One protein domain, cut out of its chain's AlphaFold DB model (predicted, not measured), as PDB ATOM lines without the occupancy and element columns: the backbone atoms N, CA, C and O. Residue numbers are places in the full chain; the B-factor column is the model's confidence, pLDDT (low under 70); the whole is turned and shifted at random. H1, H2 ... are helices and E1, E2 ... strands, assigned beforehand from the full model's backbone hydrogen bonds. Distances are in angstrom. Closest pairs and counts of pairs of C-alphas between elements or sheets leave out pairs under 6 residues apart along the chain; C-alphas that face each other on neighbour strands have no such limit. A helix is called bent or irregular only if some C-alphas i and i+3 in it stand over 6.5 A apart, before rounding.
ATOM      1  N   LEU A 180     156.535 138.953 170.726       78.50
ATOM      2  CA  LEU A 180     155.179 138.562 170.325       78.50
ATOM      3  C   LEU A 180     154.150 138.768 171.439       78.50
ATOM      4  O   LEU A 180     153.037 139.220 171.177       78.50
ATOM      5  N   GLU A 181     154.510 138.418 172.674       76.56
ATOM      6  CA  GLU A 181     153.660 138.651 173.845       76.56
ATOM      7  C   GLU A 181     153.440 140.150 174.061       76.56
ATOM      8  O   GLU A 181     152.306 140.566 174.305       76.56
ATOM      9  N   ASN A 182     154.499 140.950 173.904       77.19
ATOM     10  CA  ASN A 182     154.430 142.408 173.949       77.19
ATOM     11  C   ASN A 182     153.522 142.952 172.833       77.19
ATOM     12  O   ASN A 182     152.551 143.658 173.096       77.19
ATOM     13  N   GLY A 183     153.725 142.527 171.584       85.00
ATOM     14  CA  GLY A 183     152.874 142.943 170.472       85.00
ATOM     15  C   GLY A 183     151.387 142.611 170.666       85.00
ATOM     16  O   GLY A 183     150.527 143.419 170.317       85.00
ATOM     17  N   LEU A 184     151.058 141.457 171.260       89.00
ATOM     18  CA  LEU A 184     149.670 141.089 171.572       89.00
ATOM     19  C   LEU A 184     149.083 141.939 172.713       89.00
ATOM     20  O   LEU A 184     147.904 142.294 172.648       89.00
ATOM     21  N   ALA A 185     149.884 142.319 173.714       85.69
ATOM     22  CA  ALA A 185     149.481 143.285 174.738       85.69
ATOM     23  C   ALA A 185     149.239 144.687 174.145       85.69
ATOM     24  O   ALA A 185     148.227 145.316 174.456       85.69
ATOM     25  N   ILE A 186     150.081 145.130 173.204       88.88
ATOM     26  CA  ILE A 186     149.878 146.376 172.446       88.88
ATOM     27  C   ILE A 186     148.569 146.319 171.650       88.88
ATOM     28  O   ILE A 186     147.828 147.298 171.594       88.88
ATOM     29  N   CYS A 187     148.219 145.178 171.049       92.81
ATOM     30  CA  CYS A 187     146.927 145.060 170.378       92.81
ATOM     31  C   CYS A 187     145.741 145.252 171.350       92.81
ATOM     32  O   CYS A 187     144.711 145.799 170.947       92.81
ATOM     33  N   ASP A 188     145.848 144.803 172.607       92.31
ATOM     34  CA  ASP A 188     144.811 145.011 173.636       92.31
ATOM     35  C   ASP A 188     144.717 146.475 174.064       92.31
ATOM     36  O   ASP A 188     143.618 147.009 174.208       92.31
ATOM     37  N   GLU A 189     145.865 147.133 174.201       90.50
ATOM     38  CA  GLU A 189     145.968 148.572 174.428       90.50
ATOM     39  C   GLU A 189     145.280 149.372 173.307       90.50
ATOM     40  O   GLU A 189     144.500 150.284 173.591       90.50
ATOM     41  N   VAL A 190     145.505 149.006 172.040       92.69
ATOM     42  CA  VAL A 190     144.870 149.650 170.877       92.69
ATOM     43  C   VAL A 190     143.347 149.494 170.917       92.69
ATOM     44  O   VAL A 190     142.628 150.481 170.740       92.69
ATOM     45  N   ASP A 191     142.840 148.287 171.186       93.62
ATOM     46  CA  ASP A 191     141.396 148.031 171.279       93.62
ATOM     47  C   ASP A 191     140.758 148.826 172.421       93.62
ATOM     48  O   ASP A 191     139.705 149.443 172.244       93.62
ATOM     49  N   PHE A 192     141.398 148.845 173.590       93.50
ATOM     50  CA  PHE A 192     140.906 149.588 174.743       93.50
ATOM     51  C   PHE A 192     140.941 151.101 174.508       93.50
ATOM     52  O   PHE A 192     139.999 151.809 174.877       93.50
ATOM     53  N   CYS A 193     141.980 151.599 173.834       92.31
ATOM     54  CA  CYS A 193     142.074 152.995 173.423       92.31
ATOM     55  C   CYS A 193     140.913 153.390 172.506       92.31
ATOM     56  O   CYS A 193     140.189 154.349 172.780       92.31
ATOM     57  N   ASN A 194     140.717 152.619 171.435       91.38
ATOM     58  CA  ASN A 194     139.725 152.904 170.404       91.38
ATOM     59  C   ASN A 194     138.286 152.586 170.843       91.38
ATOM     60  O   ASN A 194     137.348 153.130 170.260       91.38
ATOM     61  N   GLY A 195     138.105 151.736 171.856       91.00
ATOM     62  CA  GLY A 195     136.813 151.411 172.456       91.00
ATOM     63  C   GLY A 195     136.453 152.318 173.633       91.00
ATOM     64  O   GLY A 195     135.523 153.108 173.542       91.00
ATOM     65  N   TYR A 196     137.178 152.203 174.746       93.62
ATOM     66  CA  TYR A 196     136.816 152.847 176.011       93.62
ATOM     67  C   TYR A 196     137.379 154.266 176.145       93.62
ATOM     68  O   TYR A 196     136.649 155.200 176.490       93.62
ATOM     69  N   LEU A 197     138.678 154.458 175.875       91.00
ATOM     70  CA  LEU A 197     139.319 155.760 176.103       91.00
ATOM     71  C   LEU A 197     138.847 156.825 175.117       91.00
ATOM     72  O   LEU A 197     138.734 157.985 175.506       91.00
ATOM     73  N   ARG A 198     138.504 156.443 173.884       92.69
ATOM     74  CA  ARG A 198     137.859 157.334 172.913       92.69
ATOM     75  C   ARG A 198     136.621 158.018 173.490       92.69
ATOM     76  O   ARG A 198     136.446 159.220 173.304       92.69
ATOM     77  N   ASP A 199     135.796 157.267 174.212       93.06
ATOM     78  CA  ASP A 199     134.501 157.742 174.695       93.06
ATOM     79  C   ASP A 199     134.629 158.473 176.043       93.06
ATOM     80  O   ASP A 199     133.913 159.440 176.305       93.06
ATOM     81  N   LYS A 200     135.562 158.043 176.906       90.75
ATOM     82  CA  LYS A 200     135.783 158.642 178.237       90.75
ATOM     83  C   LYS A 200     136.746 159.823 178.245       90.75
ATOM     84  O   LYS A 200     136.613 160.700 179.095       90.75
ATOM     85  N   PHE A 201     137.680 159.867 177.299       89.19
ATOM     86  CA  PHE A 201     138.671 160.931 177.140       89.19
ATOM     87  C   PHE A 201     138.662 161.482 175.701       89.19
ATOM     88  O   PHE A 201     139.698 161.504 175.025       89.19
ATOM     89  N   PRO A 202     137.504 161.967 175.209       91.19
ATOM     90  CA  PRO A 202     137.351 162.369 173.813       91.19
ATOM     91  C   PRO A 202     138.241 163.559 173.444       91.19
ATOM     92  O   PRO A 202     138.709 163.641 172.312       91.19
ATOM     93  N   ALA A 203     138.523 164.472 174.379       89.75
ATOM     94  CA  ALA A 203     139.394 165.618 174.123       89.75
ATOM     95  C   ALA A 203     140.834 165.185 173.787       89.75
ATOM     96  O   ALA A 203     141.394 165.641 172.787       89.75
ATOM     97  N   ASP A 204     141.408 164.270 174.572       86.50
ATOM     98  CA  ASP A 204     142.748 163.722 174.339       86.50
ATOM     99  C   ASP A 204     142.801 162.860 173.074       86.50
ATOM    100  O   ASP A 204     143.743 162.972 172.285       86.50
ATOM    101  N   TYR A 205     141.758 162.064 172.827       89.94
ATOM    102  CA  TYR A 205     141.637 161.267 171.609       89.94
ATOM    103  C   TYR A 205     141.603 162.160 170.354       89.94
ATOM    104  O   TYR A 205     142.402 161.991 169.430       89.94
ATOM    105  N   GLN A 206     140.751 163.193 170.342       89.88
ATOM    106  CA  GLN A 206     140.644 164.154 169.233       89.88
ATOM    107  C   GLN A 206     141.921 164.978 169.033       89.88
ATOM    108  O   GLN A 206     142.294 165.309 167.905       89.88
ATOM    109  N   LYS A 207     142.625 165.307 170.117       88.69
ATOM    110  CA  LYS A 207     143.930 165.970 170.059       88.69
ATOM    111  C   LYS A 207     144.964 165.112 169.327       88.69
ATOM    112  O   LYS A 207     145.657 165.632 168.451       88.69
ATOM    113  N   ARG A 208     145.027 163.807 169.614       88.38
ATOM    114  CA  ARG A 208     145.925 162.868 168.919       88.38
ATOM    115  C   ARG A 208     145.547 162.677 167.456       88.38
ATOM    116  O   ARG A 208     146.442 162.713 166.617       88.38
ATOM    117  N   LEU A 209     144.254 162.605 167.127       90.69
ATOM    118  CA  LEU A 209     143.796 162.597 165.730       90.69
ATOM    119  C   LEU A 209     144.324 163.812 164.950       90.69
ATOM    120  O   LEU A 209     144.878 163.666 163.865       90.69
ATOM    121  N   LYS A 210     144.260 165.021 165.526       90.31
ATOM    122  CA  LYS A 210     144.833 166.229 164.897       90.31
ATOM    123  C   LYS A 210     146.355 166.164 164.748       90.31
ATOM    124  O   LYS A 210     146.917 166.788 163.846       90.31
ATOM    125  N   TRP A 211     147.043 165.461 165.643       90.62
ATOM    126  CA  TRP A 211     148.487 165.263 165.556       90.62
ATOM    127  C   TRP A 211     148.897 164.261 164.482       90.62
ATOM    128  O   TRP A 211     149.965 164.454 163.902       90.62
ATOM    129  N   ILE A 212     148.058 163.272 164.154       90.50
ATOM    130  CA  ILE A 212     148.306 162.334 163.046       90.50
ATOM    131  C   ILE A 212     148.612 163.100 161.754       90.50
ATOM    132  O   ILE A 212     149.618 162.826 161.105       90.50
ATOM    133  N   GLU A 213     147.830 164.133 161.431       87.50
ATOM    134  CA  GLU A 213     148.043 164.968 160.236       87.50
ATOM    135  C   GLU A 213     149.423 165.635 160.187       87.50
ATOM    136  O   GLU A 213     149.978 165.884 159.113       87.50
ATOM    137  N   ARG A 214     150.005 165.931 161.353       87.06
ATOM    138  CA  ARG A 214     151.365 166.471 161.459       87.06
ATOM    139  C   ARG A 214     152.406 165.363 161.342       87.06
ATOM    140  O   ARG A 214     153.401 165.554 160.651       87.06
ATOM    141  N   ILE A 215     152.172 164.219 161.990       88.19
ATOM    142  CA  ILE A 215     153.072 163.061 161.964       88.19
ATOM    143  C   ILE A 215     153.221 162.509 160.544       88.19
ATOM    144  O   ILE A 215     154.345 162.280 160.111       88.19
ATOM    145  N   LYS A 216     152.130 162.409 159.777       88.69
ATOM    146  CA  LYS A 216     152.137 161.907 158.391       88.69
ATOM    147  C   LYS A 216     153.074 162.655 157.445       88.69
ATOM    148  O   LYS A 216     153.530 162.093 156.455       88.69
ATOM    149  N   LYS A 217     153.340 163.932 157.728       88.31
ATOM    150  CA  LYS A 217     154.216 164.789 156.918       88.31
ATOM    151  C   LYS A 217     155.692 164.625 157.271       88.31
ATOM    152  O   LYS A 217     156.543 165.141 156.550       88.31
ATOM    153  N   ARG A 218     156.010 163.964 158.386       87.56
ATOM    154  CA  ARG A 218     157.389 163.765 158.818       87.56
ATOM    155  C   ARG A 218     158.054 162.675 157.981       87.56
ATOM    156  O   ARG A 218     157.437 161.680 157.608       87.56
ATOM    157  N   PHE A 219     159.334 162.881 157.695       86.94
ATOM    158  CA  PHE A 219     160.121 161.982 156.857       86.94
ATOM    159  C   PHE A 219     160.255 160.572 157.453       86.94
ATOM    160  O   PHE A 219     160.115 159.597 156.721       86.94
ATOM    161  N   ASP A 220     160.452 160.472 158.769       84.56
ATOM    162  CA  ASP A 220     160.528 159.208 159.515       84.56
ATOM    163  C   ASP A 220     159.255 158.361 159.347       84.56
ATOM    164  O   ASP A 220     159.332 157.186 158.990       84.56
ATOM    165  N   PHE A 221     158.075 158.970 159.490       88.81
ATOM    166  CA  PHE A 221     156.809 158.284 159.247       88.81
ATOM    167  C   PHE A 221     156.645 157.870 157.780       88.81
ATOM    168  O   PHE A 221     156.228 156.750 157.500       88.81
ATOM    169  N   ILE A 222     156.984 158.747 156.828       87.94
ATOM    170  CA  ILE A 222     156.888 158.432 155.395       87.94
ATOM    171  C   ILE A 222     157.782 157.238 155.035       87.94
ATOM    172  O   ILE A 222     157.374 156.399 154.231       87.94
ATOM    173  N   GLN A 223     158.982 157.153 155.615       86.88
ATOM    174  CA  GLN A 223     159.872 156.006 155.441       86.88
ATOM    175  C   GLN A 223     159.269 154.737 156.043       86.88
ATOM    176  O   GLN A 223     159.199 153.722 155.352       86.88
ATOM    177  N   LEU A 224     158.778 154.808 157.283       86.44
ATOM    178  CA  LEU A 224     158.142 153.677 157.955       86.44
ATOM    179  C   LEU A 224     156.943 153.147 157.149       86.44
ATOM    180  O   LEU A 224     156.876 151.958 156.854       86.44
ATOM    181  N   ASN A 225     156.057 154.035 156.698       86.81
ATOM    182  CA  ASN A 225     154.839 153.704 155.953       86.81
ATOM    183  C   ASN A 225     155.094 153.125 154.545       86.81
ATOM    184  O   ASN A 225     154.203 152.534 153.941       86.81
ATOM    185  N   LYS A 226     156.297 153.321 153.988       85.94
ATOM    186  CA  LYS A 226     156.719 152.773 152.684       85.94
ATOM    187  C   LYS A 226     157.599 151.526 152.801       85.94
ATOM    188  O   LYS A 226     158.021 150.991 151.779       85.94
ATOM    189  N   SER A 227     157.929 151.111 154.019       86.38
ATOM    190  CA  SER A 227     158.830 149.991 154.282       86.38
ATOM    191  C   SER A 227     158.089 148.643 154.298       86.38
ATOM    192  O   SER A 227     156.921 148.548 153.918       86.38
ATOM    193  N   GLU A 228     158.762 147.590 154.766       86.06
ATOM    194  CA  GLU A 228     158.241 146.216 154.841       86.06
ATOM    195  C   GLU A 228     157.003 146.052 155.744       86.06
ATOM    196  O   GLU A 228     156.326 145.027 155.664       86.06
ATOM    197  N   PHE A 229     156.682 147.045 156.583       83.56
ATOM    198  CA  PHE A 229     155.450 147.077 157.384       83.56
ATOM    199  C   PHE A 229     154.189 147.340 156.550       83.56
ATOM    200  O   PHE A 229     153.087 147.026 157.002       83.56
ATOM    201  N   GLY A 230     154.342 147.858 155.327       79.62
ATOM    202  CA  GLY A 230     153.227 148.245 154.469       79.62
ATOM    203  C   GLY A 230     152.517 149.521 154.943       79.62
ATOM    204  O   GLY A 230     152.969 150.180 155.883       79.62
ATOM    205  N   PRO A 231     151.411 149.898 154.277       84.00
ATOM    206  CA  PRO A 231     150.649 151.081 154.647       84.00
ATOM    207  C   PRO A 231     150.029 150.911 156.039       84.00
ATOM    208  O   PRO A 231     149.415 149.888 156.337       84.00
ATOM    209  N   ILE A 232     150.176 151.935 156.875       86.81
ATOM    210  CA  ILE A 232     149.715 151.974 158.261       86.81
ATOM    211  C   ILE A 232     148.389 152.747 158.313       86.81
ATOM    212  O   ILE A 232     148.390 153.956 158.054       86.81
ATOM    213  N   PRO A 233     147.261 152.084 158.637       81.31
ATOM    214  CA  PRO A 233     145.967 152.746 158.770       81.31
ATOM    215  C   PRO A 233     145.970 153.825 159.857       81.31
ATOM    216  O   PRO A 233     146.631 153.704 160.889       81.31
ATOM    217  N   GLU A 234     145.219 154.896 159.634       80.25
ATOM    218  CA  GLU A 234     145.250 156.089 160.483       80.25
ATOM    219  C   GLU A 234     144.606 155.846 161.845       80.25
ATOM    220  O   GLU A 234     145.098 156.312 162.872       80.25
ATOM    221  N   GLU A 235     143.534 155.061 161.858       73.12
ATOM    222  CA  GLU A 235     142.783 154.647 163.039       73.12
ATOM    223  C   GLU A 235     143.622 153.825 164.030       73.12
ATOM    224  O   GLU A 235     143.277 153.710 165.207       73.12
ATOM    225  N   ILE A 236     144.756 153.291 163.569       84.12
ATOM    226  CA  ILE A 236     145.713 152.549 164.391       84.12
ATOM    227  C   ILE A 236     146.717 153.495 165.049       84.12
ATOM    228  O   ILE A 236     147.292 153.130 166.063       84.12
ATOM    229  N   LEU A 237     146.924 154.717 164.548       89.81
ATOM    230  CA  LEU A 237     148.011 155.594 165.006       89.81
ATOM    231  C   LEU A 237     147.742 156.286 166.344       89.81
ATOM    232  O   LEU A 237     148.693 156.679 167.020       89.81
ATOM    233  N   VAL A 238     146.477 156.454 166.737       90.19
ATOM    234  CA  VAL A 238     146.097 157.229 167.933       90.19
ATOM    235  C   VAL A 238     146.823 156.771 169.211       90.19
ATOM    236  O   VAL A 238     147.383 157.634 169.894       90.19
ATOM    237  N   PRO A 239     146.888 155.466 169.542       88.50
ATOM    238  CA  PRO A 239     147.572 154.983 170.745       88.50
ATOM    239  C   PRO A 239     149.085 155.250 170.722       88.50
ATOM    240  O   PRO A 239     149.690 155.437 171.771       88.50
ATOM    241  N   PHE A 240     149.692 155.376 169.537       89.25
ATOM    242  CA  PHE A 240     151.144 155.506 169.367       89.25
ATOM    243  C   PHE A 240     151.660 156.950 169.351       89.25
ATOM    244  O   PHE A 240     152.872 157.159 169.254       89.25
ATOM    245  N   ILE A 241     150.783 157.958 169.429       85.12
ATOM    246  CA  ILE A 241     151.192 159.370 169.429       85.12
ATOM    247  C   ILE A 241     151.201 159.927 170.843       85.12
ATOM    248  O   ILE A 241     150.152 160.170 171.429       85.12
ATOM    249  N   PHE A 242     152.388 160.237 171.344       77.25
ATOM    250  CA  PHE A 242     152.611 160.758 172.682       77.25
ATOM    251  C   PHE A 242     152.925 162.248 172.630       77.25
ATOM    252  O   PHE A 242     153.496 162.768 171.673       77.25
ATOM    253  N   SER A 243     152.549 162.938 173.695       70.62
ATOM    254  CA  SER A 243     152.919 164.325 173.920       70.62
ATOM    255  C   SER A 243     154.275 164.378 174.615       70.62
ATOM    256  O   SER A 243     154.456 163.718 175.637       70.62
ATOM    257  N   GLN A 244     155.219 165.157 174.090       66.12
ATOM    258  CA  GLN A 244     156.478 165.446 174.777       66.12
ATOM    259  C   GLN A 244     156.669 166.953 174.956       66.12
ATOM    260  O   GLN A 244     156.400 167.748 174.052       66.12
ATOM    261  N   SER A 245     157.191 167.354 176.118       58.34
ATOM    262  CA  SER A 245     157.793 168.680 176.294       58.34
ATOM    263  C   SER A 245     159.121 168.758 175.532       58.34
ATOM    264  O   SER A 245     159.991 167.913 175.755       58.34
ATOM    265  N   PRO A 246     159.368 169.784 174.703       56.94
ATOM    266  CA  PRO A 246     160.701 170.029 174.191       56.94
ATOM    267  C   PRO A 246     161.621 170.371 175.367       56.94
ATOM    268  O   PRO A 246     161.255 171.118 176.275       56.94
ATOM    269  N   LYS A 247     162.845 169.841 175.324       52.38
ATOM    270  CA  LYS A 247     163.868 170.024 176.367       52.38
ATOM    271  C   LYS A 247     164.412 171.461 176.460       52.38
ATOM    272  O   LYS A 247     165.273 171.734 177.287       52.38
ATOM    273  N   VAL A 248     163.954 172.372 175.600       48.72
ATOM    274  CA  VAL A 248     164.506 173.724 175.441       48.72
ATOM    275  C   VAL A 248     163.634 174.739 176.182       48.72
ATOM    276  O   VAL A 248     162.446 174.872 175.894       48.72
ATOM    277  N   GLY A 249     164.238 175.473 177.123       46.16
ATOM    278  CA  GLY A 249     163.554 176.273 178.151       46.16
ATOM    279  C   GLY A 249     162.457 177.227 177.665       46.16
ATOM    280  O   GLY A 249     161.405 177.289 178.297       46.16
ATOM    281  N   PHE A 250     162.625 177.909 176.526       53.91
ATOM    282  CA  PHE A 250     161.614 178.854 176.018       53.91
ATOM    283  C   PHE A 250     160.420 178.177 175.321       53.91
ATOM    284  O   PHE A 250     159.328 178.737 175.288       53.91
ATOM    285  N   LEU A 251     160.598 176.953 174.808       52.59
ATOM    286  CA  LEU A 251     159.532 176.143 174.204       52.59
ATOM    287  C   LEU A 251     158.996 175.092 175.166       52.59
ATOM    288  O   LEU A 251     158.079 174.361 174.806       52.59
ATOM    289  N   SER A 252     159.519 175.032 176.394       53.75
ATOM    290  CA  SER A 252     159.145 174.067 177.432       53.75
ATOM    291  C   SER A 252     157.661 174.085 177.795       53.75
ATOM    292  O   SER A 252     157.248 173.235 178.575       53.75
ATOM    293  N   ARG A 253     156.850 174.988 177.214       55.94
ATOM    294  CA  ARG A 253     155.376 175.059 177.274       55.94
ATOM    295  C   ARG A 253     154.624 174.417 176.093       55.94
ATOM    296  O   ARG A 253     153.438 174.141 176.225       55.94
ATOM    297  N   LEU A 254     155.288 174.140 174.971       61.25
ATOM    298  CA  LEU A 254     154.680 173.530 173.784       61.25
ATOM    299  C   LEU A 254     154.668 172.004 173.861       61.25
ATOM    300  O   LEU A 254     155.676 171.382 174.172       61.25
ATOM    301  N   GLU A 255     153.545 171.383 173.539       68.50
ATOM    302  CA  GLU A 255     153.475 169.936 173.335       68.50
ATOM    303  C   GLU A 255     153.916 169.591 171.911       68.50
ATOM    304  O   GLU A 255     153.357 170.099 170.934       68.50
ATOM    305  N   VAL A 256     154.914 168.717 171.789       74.19
ATOM    306  CA  VAL A 256     155.375 168.184 170.506       74.19
ATOM    307  C   VAL A 256     154.872 166.747 170.373       74.19
ATOM    308  O   VAL A 256     155.170 165.934 171.252       74.19
ATOM    309  N   PRO A 257     154.121 166.407 169.307       80.19
ATOM    310  CA  PRO A 257     153.700 165.035 169.080       80.19
ATOM    311  C   PRO A 257     154.887 164.170 168.662       80.19
ATOM    312  O   PRO A 257     155.661 164.528 167.765       80.19
ATOM    313  N   ILE A 258     154.992 163.006 169.287       79.00
ATOM    314  CA  ILE A 258     156.009 161.996 169.011       79.00
ATOM    315  C   ILE A 258     155.327 160.684 168.702       79.00
ATOM    316  O   ILE A 258     154.417 160.270 169.412       79.00
ATOM    317  N   LEU A 259     155.796 160.035 167.645       83.12
ATOM    318  CA  LEU A 259     155.413 158.677 167.321       83.12
ATOM    319  C   LEU A 259     156.308 157.707 168.100       83.12
ATOM    320  O   LEU A 259     157.528 157.828 168.035       83.12
ATOM    321  N   LYS A 260     155.708 156.763 168.825       82.88
ATOM    322  CA  LYS A 260     156.405 155.587 169.366       82.88
ATOM    323  C   LYS A 260     156.484 154.528 168.271       82.88
ATOM    324  O   LYS A 260     155.645 153.633 168.200       82.88
ATOM    325  N   ASP A 261     157.446 154.694 167.373       83.00
ATOM    326  CA  ASP A 261     157.625 153.846 166.199       83.00
ATOM    327  C   ASP A 261     157.952 152.396 166.561       83.00
ATOM    328  O   ASP A 261     157.381 151.509 165.939       83.00
ATOM    329  N   ASP A 262     158.744 152.129 167.600       81.12
ATOM    330  CA  ASP A 262     159.040 150.752 168.035       81.12
ATOM    331  C   ASP A 262     157.774 149.966 168.436       81.12
ATOM    332  O   ASP A 262     157.549 148.845 167.971       81.12
ATOM    333  N   LEU A 263     156.882 150.580 169.226       84.31
ATOM    334  CA  LEU A 263     155.604 149.966 169.618       84.31
ATOM    335  C   LEU A 263     154.681 149.768 168.410       84.31
ATOM    336  O   LEU A 263     154.037 148.725 168.274       84.31
ATOM    337  N   LEU A 264     154.643 150.750 167.503       88.69
ATOM    338  CA  LEU A 264     153.873 150.654 166.264       88.69
ATOM    339  C   LEU A 264     154.401 149.527 165.369       88.69
ATOM    340  O   LEU A 264     153.611 148.752 164.835       88.69
ATOM    341  N   LYS A 265     155.721 149.391 165.226       89.75
ATOM    342  CA  LYS A 265     156.346 148.293 164.482       89.75
ATOM    343  C   LYS A 265     155.955 146.943 165.081       89.75
ATOM    344  O   LYS A 265     155.601 146.042 164.322       89.75
ATOM    345  N   ASN A 266     155.951 146.815 166.410       87.19
ATOM    346  CA  ASN A 266     155.552 145.583 167.096       87.19
ATOM    347  C   ASN A 266     154.086 145.223 166.814       87.19
ATOM    348  O   ASN A 266     153.781 144.116 166.360       87.19
ATOM    349  N   TYR A 267     153.189 146.205 166.921       91.00
ATOM    350  CA  TYR A 267     151.802 146.040 166.498       91.00
ATOM    351  C   TYR A 267     151.688 145.607 165.025       91.00
ATOM    352  O   TYR A 267     150.930 144.693 164.704       91.00
ATOM    353  N   MET A 268     152.452 146.222 164.117       91.88
ATOM    354  CA  MET A 268     152.414 145.893 162.689       91.88
ATOM    355  C   MET A 268     152.951 144.483 162.389       91.88
ATOM    356  O   MET A 268     152.380 143.793 161.540       91.88
ATOM    357  N   LEU A 269     153.979 144.016 163.108       91.81
ATOM    358  CA  LEU A 269     154.459 142.631 163.035       91.81
ATOM    359  C   LEU A 269     153.359 141.647 163.448       91.81
ATOM    360  O   LEU A 269     153.048 140.723 162.692       91.81
ATOM    361  N   ILE A 270     152.725 141.864 164.605       92.38
ATOM    362  CA  ILE A 270     151.612 141.020 165.061       92.38
ATOM    363  C   ILE A 270     150.448 141.063 164.087       92.38
ATOM    364  O   ILE A 270     149.891 140.018 163.758       92.38
ATOM    365  N   ARG A 271     150.106 142.245 163.573       92.81
ATOM    366  CA  ARG A 271     149.052 142.401 162.578       92.81
ATOM    367  C   ARG A 271     149.334 141.559 161.341       92.81
ATOM    368  O   ARG A 271     148.437 140.863 160.872       92.81
ATOM    369  N   ARG A 272     150.573 141.560 160.845       92.69
ATOM    370  CA  ARG A 272     150.963 140.722 159.708       92.69
ATOM    371  C   ARG A 272     150.813 139.232 160.019       92.69
ATOM    372  O   ARG A 272     150.180 138.520 159.243       92.69
ATOM    373  N   ILE A 273     151.344 138.785 161.156       93.00
ATOM    374  CA  ILE A 273     151.270 137.383 161.589       93.00
ATOM    375  C   ILE A 273     149.814 136.937 161.744       93.00
ATOM    376  O   ILE A 273     149.430 135.884 161.242       93.00
ATOM    377  N   ALA A 274     148.984 137.748 162.393       93.94
ATOM    378  CA  ALA A 274     147.568 137.475 162.583       93.94
ATOM    379  C   ALA A 274     146.816 137.407 161.247       93.94
ATOM    380  O   ALA A 274     146.028 136.490 161.053       93.94
ATOM    381  N   VAL A 275     147.080 138.300 160.292       92.62
ATOM    382  CA  VAL A 275     146.471 138.206 158.954       92.62
ATOM    383  C   VAL A 275     146.871 136.905 158.254       92.62
ATOM    384  O   VAL A 275     146.007 136.226 157.699       92.62
ATOM    385  N   ASP A 276     148.151 136.528 158.288       92.69
ATOM    386  CA  ASP A 276     148.626 135.298 157.646       92.69
ATOM    387  C   ASP A 276     148.025 134.044 158.315       92.69
ATOM    388  O   ASP A 276     147.557 133.146 157.617       92.69
ATOM    389  N   ILE A 277     147.909 134.018 159.647       92.88
ATOM    390  CA  ILE A 277     147.174 132.969 160.377       92.88
ATOM    391  C   ILE A 277     145.702 132.954 159.963       92.88
ATOM    392  O   ILE A 277     145.175 131.892 159.630       92.88
ATOM    393  N   GLY A 278     145.040 134.113 159.943       92.88
ATOM    394  CA  GLY A 278     143.644 134.244 159.537       92.88
ATOM    395  C   GLY A 278     143.396 133.652 158.153       92.88
ATOM    396  O   GLY A 278     142.454 132.885 157.986       92.88
ATOM    397  N   ARG A 279     144.298 133.907 157.193       90.94
ATOM    398  CA  ARG A 279     144.253 133.310 155.844       90.94
ATOM    399  C   ARG A 279     144.326 131.787 155.887       90.94
ATOM    400  O   ARG A 279     143.551 131.129 155.203       90.94
ATOM    401  N   THR A 280     145.218 131.217 156.699       90.06
ATOM    402  CA  THR A 280     145.323 129.751 156.818       90.06
ATOM    403  C   THR A 280     144.126 129.100 157.502       90.06
ATOM    404  O   THR A 280     143.850 127.934 157.248       90.06
ATOM    405  N   LEU A 281     143.402 129.825 158.359       88.44
ATOM    406  CA  LEU A 281     142.238 129.285 159.067       88.44
ATOM    407  C   LEU A 281     140.988 129.190 158.182       88.44
ATOM    408  O   LEU A 281     140.085 128.422 158.500       88.44
ATOM    409  N   VAL A 282     140.935 129.940 157.080       85.94
ATOM    410  CA  VAL A 282     139.804 129.950 156.136       85.94
ATOM    411  C   VAL A 282     140.074 129.114 154.880       85.94
ATOM    412  O   VAL A 282     139.473 129.376 153.843       85.94
ATOM    413  N   SER A 283     140.972 128.120 154.979       62.84
ATOM    414  CA  SER A 283     141.736 127.496 153.881       62.84
ATOM    415  C   SER A 283     140.995 127.040 152.617       62.84
ATOM    416  O   SER A 283     141.679 126.793 151.636       62.84
ATOM    417  N   ASP A 284     139.663 126.950 152.570       53.12
ATOM    418  CA  ASP A 284     138.949 126.325 151.442       53.12
ATOM    419  C   ASP A 284     137.626 126.992 151.036       53.12
ATOM    420  O   ASP A 284     136.792 126.376 150.370       53.12
ATOM    421  N   GLN A 285     137.388 128.257 151.389       46.84
ATOM    422  CA  GLN A 285     136.207 128.967 150.890       46.84
ATOM    423  C   GLN A 285     136.598 130.296 150.255       46.84
ATOM    424  O   GLN A 285     137.358 131.072 150.823       46.84
ATOM    425  N   ASN A 286     136.035 130.559 149.075       48.56
ATOM    426  CA  ASN A 286     136.067 131.804 148.292       48.56
ATOM    427  C   ASN A 286     135.567 133.060 149.057       48.56
ATOM    428  O   ASN A 286     135.087 134.021 148.459       48.56
ATOM    429  N   THR A 287     135.629 133.078 150.385       58.69
ATOM    430  CA  THR A 287     135.304 134.218 151.228       58.69
ATOM    431  C   THR A 287     136.395 135.269 151.091       58.69
ATOM    432  O   THR A 287     137.463 135.164 151.693       58.69
ATOM    433  N   GLY A 288     136.106 136.298 150.291       71.56
ATOM    434  CA  GLY A 288     136.870 137.542 150.202       71.56
ATOM    435  C   GLY A 288     136.793 138.357 151.494       71.56
ATOM    436  O   GLY A 288     136.317 139.488 151.471       71.56
ATOM    437  N   LEU A 289     137.223 137.768 152.616       85.56
ATOM    438  CA  LEU A 289     137.360 138.474 153.882       85.56
ATOM    439  C   LEU A 289     138.340 139.628 153.698       85.56
ATOM    440  O   LEU A 289     139.419 139.479 153.112       85.56
ATOM    441  N   SER A 290     137.962 140.781 154.229       89.62
ATOM    442  CA  SER A 290     138.839 141.935 154.315       89.62
ATOM    443  C   SER A 290     140.056 141.629 155.193       89.62
ATOM    444  O   SER A 290     140.049 140.744 156.052       89.62
ATOM    445  N   GLU A 291     141.121 142.408 155.024       87.31
ATOM    446  CA  GLU A 291     142.322 142.268 155.850       87.31
ATOM    447  C   GLU A 291     142.032 142.478 157.346       87.31
ATOM    448  O   GLU A 291     142.655 141.834 158.187       87.31
ATOM    449  N   ALA A 292     141.050 143.323 157.682       89.31
ATOM    450  CA  ALA A 292     140.596 143.528 159.055       89.31
ATOM    451  C   ALA A 292     139.913 142.277 159.635       89.31
ATOM    452  O   ALA A 292     140.155 141.918 160.787       89.31
ATOM    453  N   GLU A 293     139.097 141.580 158.845       92.25
ATOM    454  CA  GLU A 293     138.459 140.325 159.266       92.25
ATOM    455  C   GLU A 293     139.486 139.203 159.435       92.25
ATOM    456  O   GLU A 293     139.455 138.488 160.437       92.25
ATOM    457  N   LEU A 294     140.446 139.095 158.510       92.56
ATOM    458  CA  LEU A 294     141.555 138.144 158.611       92.56
ATOM    459  C   LEU A 294     142.430 138.423 159.838       92.56
ATOM    460  O   LEU A 294     142.765 137.496 160.576       92.56
ATOM    461  N   PHE A 295     142.753 139.696 160.086       92.88
ATOM    462  CA  PHE A 295     143.458 140.122 161.292       92.88
ATOM    463  C   PHE A 295     142.704 139.689 162.551       92.88
ATOM    464  O   PHE A 295     143.286 139.027 163.406       92.88
ATOM    465  N   ASN A 296     141.408 139.995 162.651       93.38
ATOM    466  CA  ASN A 296     140.599 139.641 163.817       93.38
ATOM    467  C   ASN A 296     140.519 138.126 164.035       93.38
ATOM    468  O   ASN A 296     140.593 137.665 165.177       93.38
ATOM    469  N   LEU A 297     140.401 137.344 162.961       93.44
ATOM    470  CA  LEU A 297     140.355 135.887 163.038       93.44
ATOM    471  C   LEU A 297     141.677 135.307 163.556       93.44
ATOM    472  O   LEU A 297     141.684 134.540 164.521       93.44
ATOM    473  N   GLY A 298     142.804 135.696 162.957       94.81
ATOM    474  CA  GLY A 298     144.105 135.199 163.396       94.81
ATOM    475  C   GLY A 298     144.531 135.747 164.754       94.81
ATOM    476  O   GLY A 298     145.115 135.009 165.544       94.81
ATOM    477  N   ARG A 299     144.165 136.988 165.095       94.50
ATOM    478  CA  ARG A 299     144.356 137.533 166.444       94.50
ATOM    479  C   ARG A 299     143.552 136.743 167.470       94.50
ATOM    480  O   ARG A 299     144.105 136.359 168.489       94.50
ATOM    481  N   THR A 300     142.289 136.422 167.182       94.00
ATOM    482  CA  THR A 300     141.461 135.571 168.054       94.00
ATOM    483  C   THR A 300     142.117 134.209 168.287       94.00
ATOM    484  O   THR A 300     142.116 133.712 169.412       94.00
ATOM    485  N   TYR A 301     142.716 133.614 167.251       92.12
ATOM    486  CA  TYR A 301     143.489 132.378 167.378       92.12
ATOM    487  C   TYR A 301     144.717 132.563 168.283       92.12
ATOM    488  O   TYR A 301     144.893 131.802 169.238       92.12
ATOM    489  N   LEU A 302     145.537 133.588 168.028       90.94
ATOM    490  CA  LEU A 302     146.710 133.907 168.846       90.94
ATOM    491  C   LEU A 302     146.321 134.128 170.310       90.94
ATOM    492  O   LEU A 302     146.863 133.454 171.181       90.94
ATOM    493  N   ASP A 303     145.334 134.982 170.573       88.88
ATOM    494  CA  ASP A 303     144.847 135.297 171.913       88.88
ATOM    495  C   ASP A 303     144.280 134.066 172.613       88.88
ATOM    496  O   ASP A 303     144.635 133.792 173.758       88.88
ATOM    497  N   ARG A 304     143.455 133.258 171.934       86.44
ATOM    498  CA  ARG A 304     142.933 132.010 172.506       86.44
ATOM    499  C   ARG A 304     144.071 131.129 172.999       86.44
ATOM    500  O   ARG A 304     144.007 130.617 174.112       86.44
ATOM    501  N   HIS A 305     145.109 130.949 172.189       81.69
ATOM    502  CA  HIS A 305     146.226 130.074 172.524       81.69
ATOM    503  C   HIS A 305     147.227 130.705 173.495       81.69
ATOM    504  O   HIS A 305     147.842 129.961 174.265       81.69
ATOM    505  N   ARG A 306     147.325 132.038 173.518       81.12
ATOM    506  CA  ARG A 306     148.047 132.842 174.508       81.12
ATOM    507  C   ARG A 306     147.399 132.701 175.886       81.12
ATOM    508  O   ARG A 306     148.060 132.258 176.817       81.12
ATOM    509  N   TYR A 307     146.090 132.935 176.007       75.44
ATOM    510  CA  TYR A 307     145.347 132.809 177.270       75.44
ATOM    511  C   TYR A 307     145.139 131.359 177.719       75.44
ATOM    512  O   TYR A 307     145.268 131.057 178.904       75.44
ATOM    513  N   ALA A 308     144.886 130.428 176.791       71.31
ATOM    514  CA  ALA A 308     144.873 128.993 177.095       71.31
ATOM    515  C   ALA A 308     146.283 128.457 177.388       71.31
ATOM    516  O   ALA A 308     146.443 127.363 177.937       71.31
ATOM    517  N   ARG A 309     147.316 129.235 177.034       68.75
ATOM    518  CA  ARG A 309     148.728 128.937 177.260       68.75
ATOM    519  C   ARG A 309     149.072 127.568 176.675       68.75
ATOM    520  O   ARG A 309     149.528 126.662 177.379       68.75
ATOM    521  N   THR A 310     148.871 127.465 175.368       69.88
ATOM    522  CA  THR A 310     149.190 126.297 174.537       69.88
ATOM    523  C   THR A 310     150.274 126.642 173.514       69.88
ATOM    524  O   THR A 310     150.480 127.806 173.183       69.88
ATOM    525  N   ASN A 311     150.963 125.627 172.994       68.81
ATOM    526  CA  ASN A 311     151.983 125.800 171.953       68.81
ATOM    527  C   ASN A 311     151.392 126.008 170.546       68.81
ATOM    528  O   ASN A 311     152.143 126.129 169.584       68.81
ATOM    529  N   GLU A 312     150.069 126.023 170.394       77.00
ATOM    530  CA  GLU A 312     149.415 125.993 169.079       77.00
ATOM    531  C   GLU A 312     149.643 127.261 168.254       77.00
ATOM    532  O   GLU A 312     149.779 127.191 167.033       77.00
ATOM    533  N   ALA A 313     149.772 128.421 168.897       81.19
ATOM    534  CA  ALA A 313     150.159 129.644 168.202       81.19
ATOM    535  C   ALA A 313     151.614 129.606 167.719       81.19
ATOM    536  O   ALA A 313     151.876 129.931 166.565       81.19
ATOM    537  N   HIS A 314     152.547 129.117 168.544       80.81
ATOM    538  CA  HIS A 314     153.929 128.883 168.116       80.81
ATOM    539  C   HIS A 314     153.967 127.915 166.929       80.81
ATOM    540  O   HIS A 314     154.577 128.217 165.905       80.81
ATOM    541  N   ARG A 315     153.300 126.758 167.049       80.25
ATOM    542  CA  ARG A 315     153.241 125.735 165.996       80.25
ATOM    543  C   ARG A 315     152.714 126.314 164.692       80.25
ATOM    544  O   ARG A 315     153.350 126.114 163.666       80.25
ATOM    545  N   LYS A 316     151.631 127.090 164.750       85.94
ATOM    546  CA  LYS A 316     151.053 127.738 163.572       85.94
ATOM    547  C   LYS A 316     152.009 128.751 162.931       85.94
ATOM    548  O   LYS A 316     152.137 128.768 161.715       85.94
ATOM    549  N   ILE A 317     152.739 129.542 163.722       87.44
ATOM    550  CA  ILE A 317     153.772 130.458 163.202       87.44
ATOM    551  C   ILE A 317     154.895 129.671 162.501       87.44
ATOM    552  O   ILE A 317     155.310 130.030 161.400       87.44
ATOM    553  N   VAL A 318     155.375 128.577 163.101       86.31
ATOM    554  CA  VAL A 318     156.411 127.720 162.492       86.31
ATOM    555  C   VAL A 318     155.913 127.039 161.219       86.31
ATOM    556  O   VAL A 318     156.666 126.951 160.255       86.31
ATOM    557  N   GLU A 319     154.663 126.588 161.204       87.50
ATOM    558  CA  GLU A 319     154.005 125.993 160.038       87.50
ATOM    559  C   GLU A 319     153.931 126.983 158.866       87.50
ATOM    560  O   GLU A 319     154.298 126.629 157.751       87.50
ATOM    561  N   ILE A 320     153.530 128.233 159.123       90.56
ATOM    562  CA  ILE A 320     153.370 129.266 158.087       90.56
ATOM    563  C   ILE A 320     154.719 129.739 157.539       90.56
ATOM    564  O   ILE A 320     154.895 129.871 156.329       90.56
ATOM    565  N   TYR A 321     155.676 130.036 158.419       88.94
ATOM    566  CA  TYR A 321     156.905 130.733 158.026       88.94
ATOM    567  C   TYR A 321     158.112 129.800 157.850       88.94
ATOM    568  O   TYR A 321     159.123 130.193 157.261       88.94
ATOM    569  N   GLY A 322     158.037 128.564 158.342       86.06
ATOM    570  CA  GLY A 322     159.166 127.640 158.389       86.06
ATOM    571  C   GLY A 322     160.232 128.046 159.415       86.06
ATOM    572  O   GLY A 322     160.250 129.157 159.948       86.06
ATOM    573  N   GLY A 323     161.175 127.141 159.694       81.75
ATOM    574  CA  GLY A 323     162.089 127.269 160.838       81.75
ATOM    575  C   GLY A 323     162.960 128.534 160.854       81.75
ATOM    576  O   GLY A 323     163.114 129.159 161.902       81.75
ATOM    577  N   LYS A 324     163.517 128.955 159.707       87.25
ATOM    578  CA  LYS A 324     164.418 130.125 159.649       87.25
ATOM    579  C   LYS A 324     163.675 131.446 159.868       87.25
ATOM    580  O   LYS A 324     164.158 132.292 160.615       87.25
ATOM    581  N   LYS A 325     162.525 131.633 159.214       89.38
ATOM    582  CA  LYS A 325     161.731 132.865 159.334       89.38
ATOM    583  C   LYS A 325     161.015 132.923 160.682       89.38
ATOM    584  O   LYS A 325     161.085 133.949 161.342       89.38
ATOM    585  N   ALA A 326     160.448 131.806 161.147       84.94
ATOM    586  CA  ALA A 326     159.857 131.728 162.480       84.94
ATOM    587  C   ALA A 326     160.881 132.043 163.581       84.94
ATOM    588  O   ALA A 326     160.580 132.795 164.500       84.94
ATOM    589  N   ARG A 327     162.127 131.560 163.459       84.38
ATOM    590  CA  ARG A 327     163.197 131.924 164.401       84.38
ATOM    591  C   ARG A 327     163.432 133.433 164.461       84.38
ATOM    592  O   ARG A 327     163.578 133.947 165.559       84.38
ATOM    593  N   ALA A 328     163.453 134.124 163.322       86.31
ATOM    594  CA  ALA A 328     163.635 135.575 163.298       86.31
ATOM    595  C   ALA A 328     162.479 136.311 163.989       86.31
ATOM    596  O   ALA A 328     162.727 137.230 164.759       86.31
ATOM    597  N   ILE A 329     161.236 135.857 163.789       86.19
ATOM    598  CA  ILE A 329     160.061 136.374 164.510       86.19
ATOM    599  C   ILE A 329     160.243 136.208 166.023       86.19
ATOM    600  O   ILE A 329     160.029 137.144 166.784       86.19
ATOM    601  N   PHE A 330     160.664 135.027 166.474       82.75
ATOM    602  CA  PHE A 330     160.824 134.772 167.901       82.75
ATOM    603  C   PHE A 330     162.089 135.389 168.524       82.75
ATOM    604  O   PHE A 330     162.244 135.355 169.743       82.75
ATOM    605  N   GLN A 331     163.006 135.917 167.714       83.75
ATOM    606  CA  GLN A 331     164.180 136.663 168.179       83.75
ATOM    607  C   GLN A 331     163.891 138.151 168.396       83.75
ATOM    608  O   GLN A 331     164.781 138.864 168.858       83.75
ATOM    609  N   VAL A 332     162.679 138.614 168.073       79.88
ATOM    610  CA  VAL A 332     162.237 139.959 168.439       79.88
ATOM    611  C   VAL A 332     162.104 140.029 169.955       79.88
ATOM    612  O   VAL A 332     161.387 139.225 170.566       79.88
ATOM    613  N   ASP A 333     162.843 140.956 170.551       74.62
ATOM    614  CA  ASP A 333     162.848 141.165 171.992       74.62
ATOM    615  C   ASP A 333     161.708 142.099 172.433       74.62
ATOM    616  O   ASP A 333     160.837 142.477 171.646       74.62
ATOM    617  N   ASP A 334     161.697 142.451 173.716       65.00
ATOM    618  CA  ASP A 334     160.677 143.324 174.292       65.00
ATOM    619  C   ASP A 334     160.763 144.777 173.792       65.00
ATOM    620  O   ASP A 334     159.750 145.455 173.654       65.00
ATOM    621  N   GLY A 335     161.965 145.256 173.460       65.94
ATOM    622  CA  GLY A 335     162.184 146.594 172.913       65.94
ATOM    623  C   GLY A 335     161.879 146.710 171.417       65.94
ATOM    624  O   GLY A 335     161.957 147.807 170.869       65.94
ATOM    625  N   GLY A 336     161.542 145.601 170.750       71.00
ATOM    626  CA  GLY A 336     161.388 145.552 169.299       71.00
ATOM    627  C   GLY A 336     162.722 145.449 168.550       71.00
ATOM    628  O   GLY A 336     162.755 145.641 167.333       71.00
ATOM    629  N   GLU A 337     163.827 145.122 169.225       81.00
ATOM    630  CA  GLU A 337     165.089 144.813 168.558       81.00
ATOM    631  C   GLU A 337     164.873 143.645 167.581       81.00
ATOM    632  O   GLU A 337     164.118 142.709 167.840       81.00
ATOM    633  N   ASN A 338     165.523 143.701 166.417       85.19
ATOM    634  CA  ASN A 338     165.374 142.741 165.314       85.19
ATOM    635  C   ASN A 338     164.013 142.752 164.593       85.19
ATOM    636  O   ASN A 338     163.829 141.966 163.659       85.19
ATOM    637  N   ILE A 339     163.080 143.650 164.930       90.31
ATOM    638  CA  ILE A 339     161.761 143.673 164.281       90.31
ATOM    639  C   ILE A 339     161.823 143.949 162.778       90.31
ATOM    640  O   ILE A 339     161.165 143.267 161.993       90.31
ATOM    641  N   ASP A 340     162.670 144.890 162.360       90.38
ATOM    642  CA  ASP A 340     162.852 145.231 160.948       90.38
ATOM    643  C   ASP A 340     163.419 144.026 160.171       90.38
ATOM    644  O   ASP A 340     163.007 143.741 159.042       90.38
ATOM    645  N   GLN A 341     164.324 143.260 160.796       90.94
ATOM    646  CA  GLN A 341     164.862 142.024 160.228       90.94
ATOM    647  C   GLN A 341     163.782 140.942 160.122       90.94
ATOM    648  O   GLN A 341     163.665 140.306 159.071       90.94
ATOM    649  N   ALA A 342     163.000 140.730 161.184       90.62
ATOM    650  CA  ALA A 342     161.916 139.755 161.200       90.62
ATOM    651  C   ALA A 342     160.892 140.062 160.100       90.62
ATOM    652  O   ALA A 342     160.595 139.186 159.285       90.62
ATOM    653  N   MET A 343     160.453 141.321 160.003       91.81
ATOM    654  CA  MET A 343     159.542 141.796 158.960       91.81
ATOM    655  C   MET A 343     160.099 141.570 157.560       91.81
ATOM    656  O   MET A 343     159.436 140.956 156.730       91.81
ATOM    657  N   LYS A 344     161.353 141.952 157.298       91.75
ATOM    658  CA  LYS A 344     161.997 141.705 156.000       91.75
ATOM    659  C   LYS A 344     162.019 140.216 155.629       91.75
ATOM    660  O   LYS A 344     161.800 139.847 154.472       91.75
ATOM    661  N   MET A 345     162.282 139.339 156.598       90.44
ATOM    662  CA  MET A 345     162.335 137.892 156.367       90.44
ATOM    663  C   MET A 345     160.965 137.281 156.064       90.44
ATOM    664  O   MET A 345     160.892 136.329 155.285       90.44
ATOM    665  N   ILE A 346     159.887 137.804 156.651       88.50
ATOM    666  CA  ILE A 346     158.529 137.303 156.398       88.50
ATOM    667  C   ILE A 346     157.847 137.984 155.203       88.50
ATOM    668  O   ILE A 346     156.982 137.368 154.584       88.50
ATOM    669  N   SER A 347     158.274 139.194 154.827       82.81
ATOM    670  CA  SER A 347     157.777 139.936 153.656       82.81
ATOM    671  C   SER A 347     158.421 139.498 152.339       82.81
ATOM    672  O   SER A 347     157.788 139.574 151.283       82.81
ATOM    673  N   THR A 348     159.651 138.975 152.373       63.94
ATOM    674  CA  THR A 348     160.278 138.362 151.194       63.94
ATOM    675  C   THR A 348     159.525 137.084 150.818       63.94
ATOM    676  O   THR A 348     159.588 136.069 151.524       63.94
TER     677      THR A 348
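This is residues 180 to 348 of the 350 residues of an uncharacterized protein of Candidatus Gottesmanbacteria bacterium RIFCSPLOWO2_02_FULL_38_8 (UniProt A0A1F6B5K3). An elongated, mostly helical domain has a small two-stranded hairpin, E1 and E2, with H2 packed beside it at one end and a cluster of crossed helices at the other. H4 runs from the hairpin into that cluster, where H5 crosses it and H6a and H7 also pack on it; H1 starts at H4 and slants away toward H2. The printed part has 169 residues with seven named helices and two named strands, in the order H1 H2 H3 E1 E2 H4 H5 H6 H7; the sheet, E1 - E2, is antiparallel. It is compact by its radius of gyration of the C-alphas, 17.5 A, and spans 59 by 33 by 30 A.

Begin at strand E1, residues 241 to 244, with C-alpha 241 at (151.192, 159.370, 169.429); E2 is residues 256 to 259. H4, residues 261 to 281, then runs 29.8 A to C-alpha 281 at (142.238, 129.285, 159.067). H5 is residues 291 to 307, 23.6 A. H6, residues 312 to 330, was assigned as one helix by its hydrogen bonds but is bent, with C-alphas 320 and 323 9.4 A apart; its arms are H6a, 312 to 320, and H6b, 323 to 330. H7 is residues 339 to 347. Go back to C-alpha 180 at (155.179, 138.562, 170.325) for H1, residues 180 to 200, 29.0 A, with a kink of 37 degrees near residue 194; it is neither bent nor irregular, but only just, with C-alphas 194 and 197 6.4 A apart. H2 is residues 202 to 215, 19.7 A, and H3 residues 219 to 225.

In the hairpin E1 and E2, find N 242 and O 258 within hydrogen-bond range at 2.8 A. The closest C-alphas of H2 and E2, Trp 211 and Pro 257, are 6.3 A apart. H3 and H4 are near each other. H4 is the hub. It touches H5 about perpendicular at 85 degrees, closest C-alphas Gly 278 and Gly 298, 4.0 A. Residues 180 to 187 of H1 touch H4, closest C-alphas Gly 183 and Asn 266, 5.1 A. H6b and H7, a helical hairpin, touch at 37 degrees, only just steep, closest C-alphas Ala 328 and Ala 342, 5.0 A. Every O i to N i+4 pair is within hydrogen-bond range in H3, H4, H5, H6a, H6b and H7; H1 has 15 of 17 and H2 8 of 10.

The farthest C-alphas, Phe 250 and Asp 284, are 62.3 A apart. The printed part has no cut. The links H3 to E1 and E1 to E2 are long, and residues 283 to 288 stand free. Mean pLDDT of the printed part is 83.1; 23 residues are under 70, among them 244 to 255.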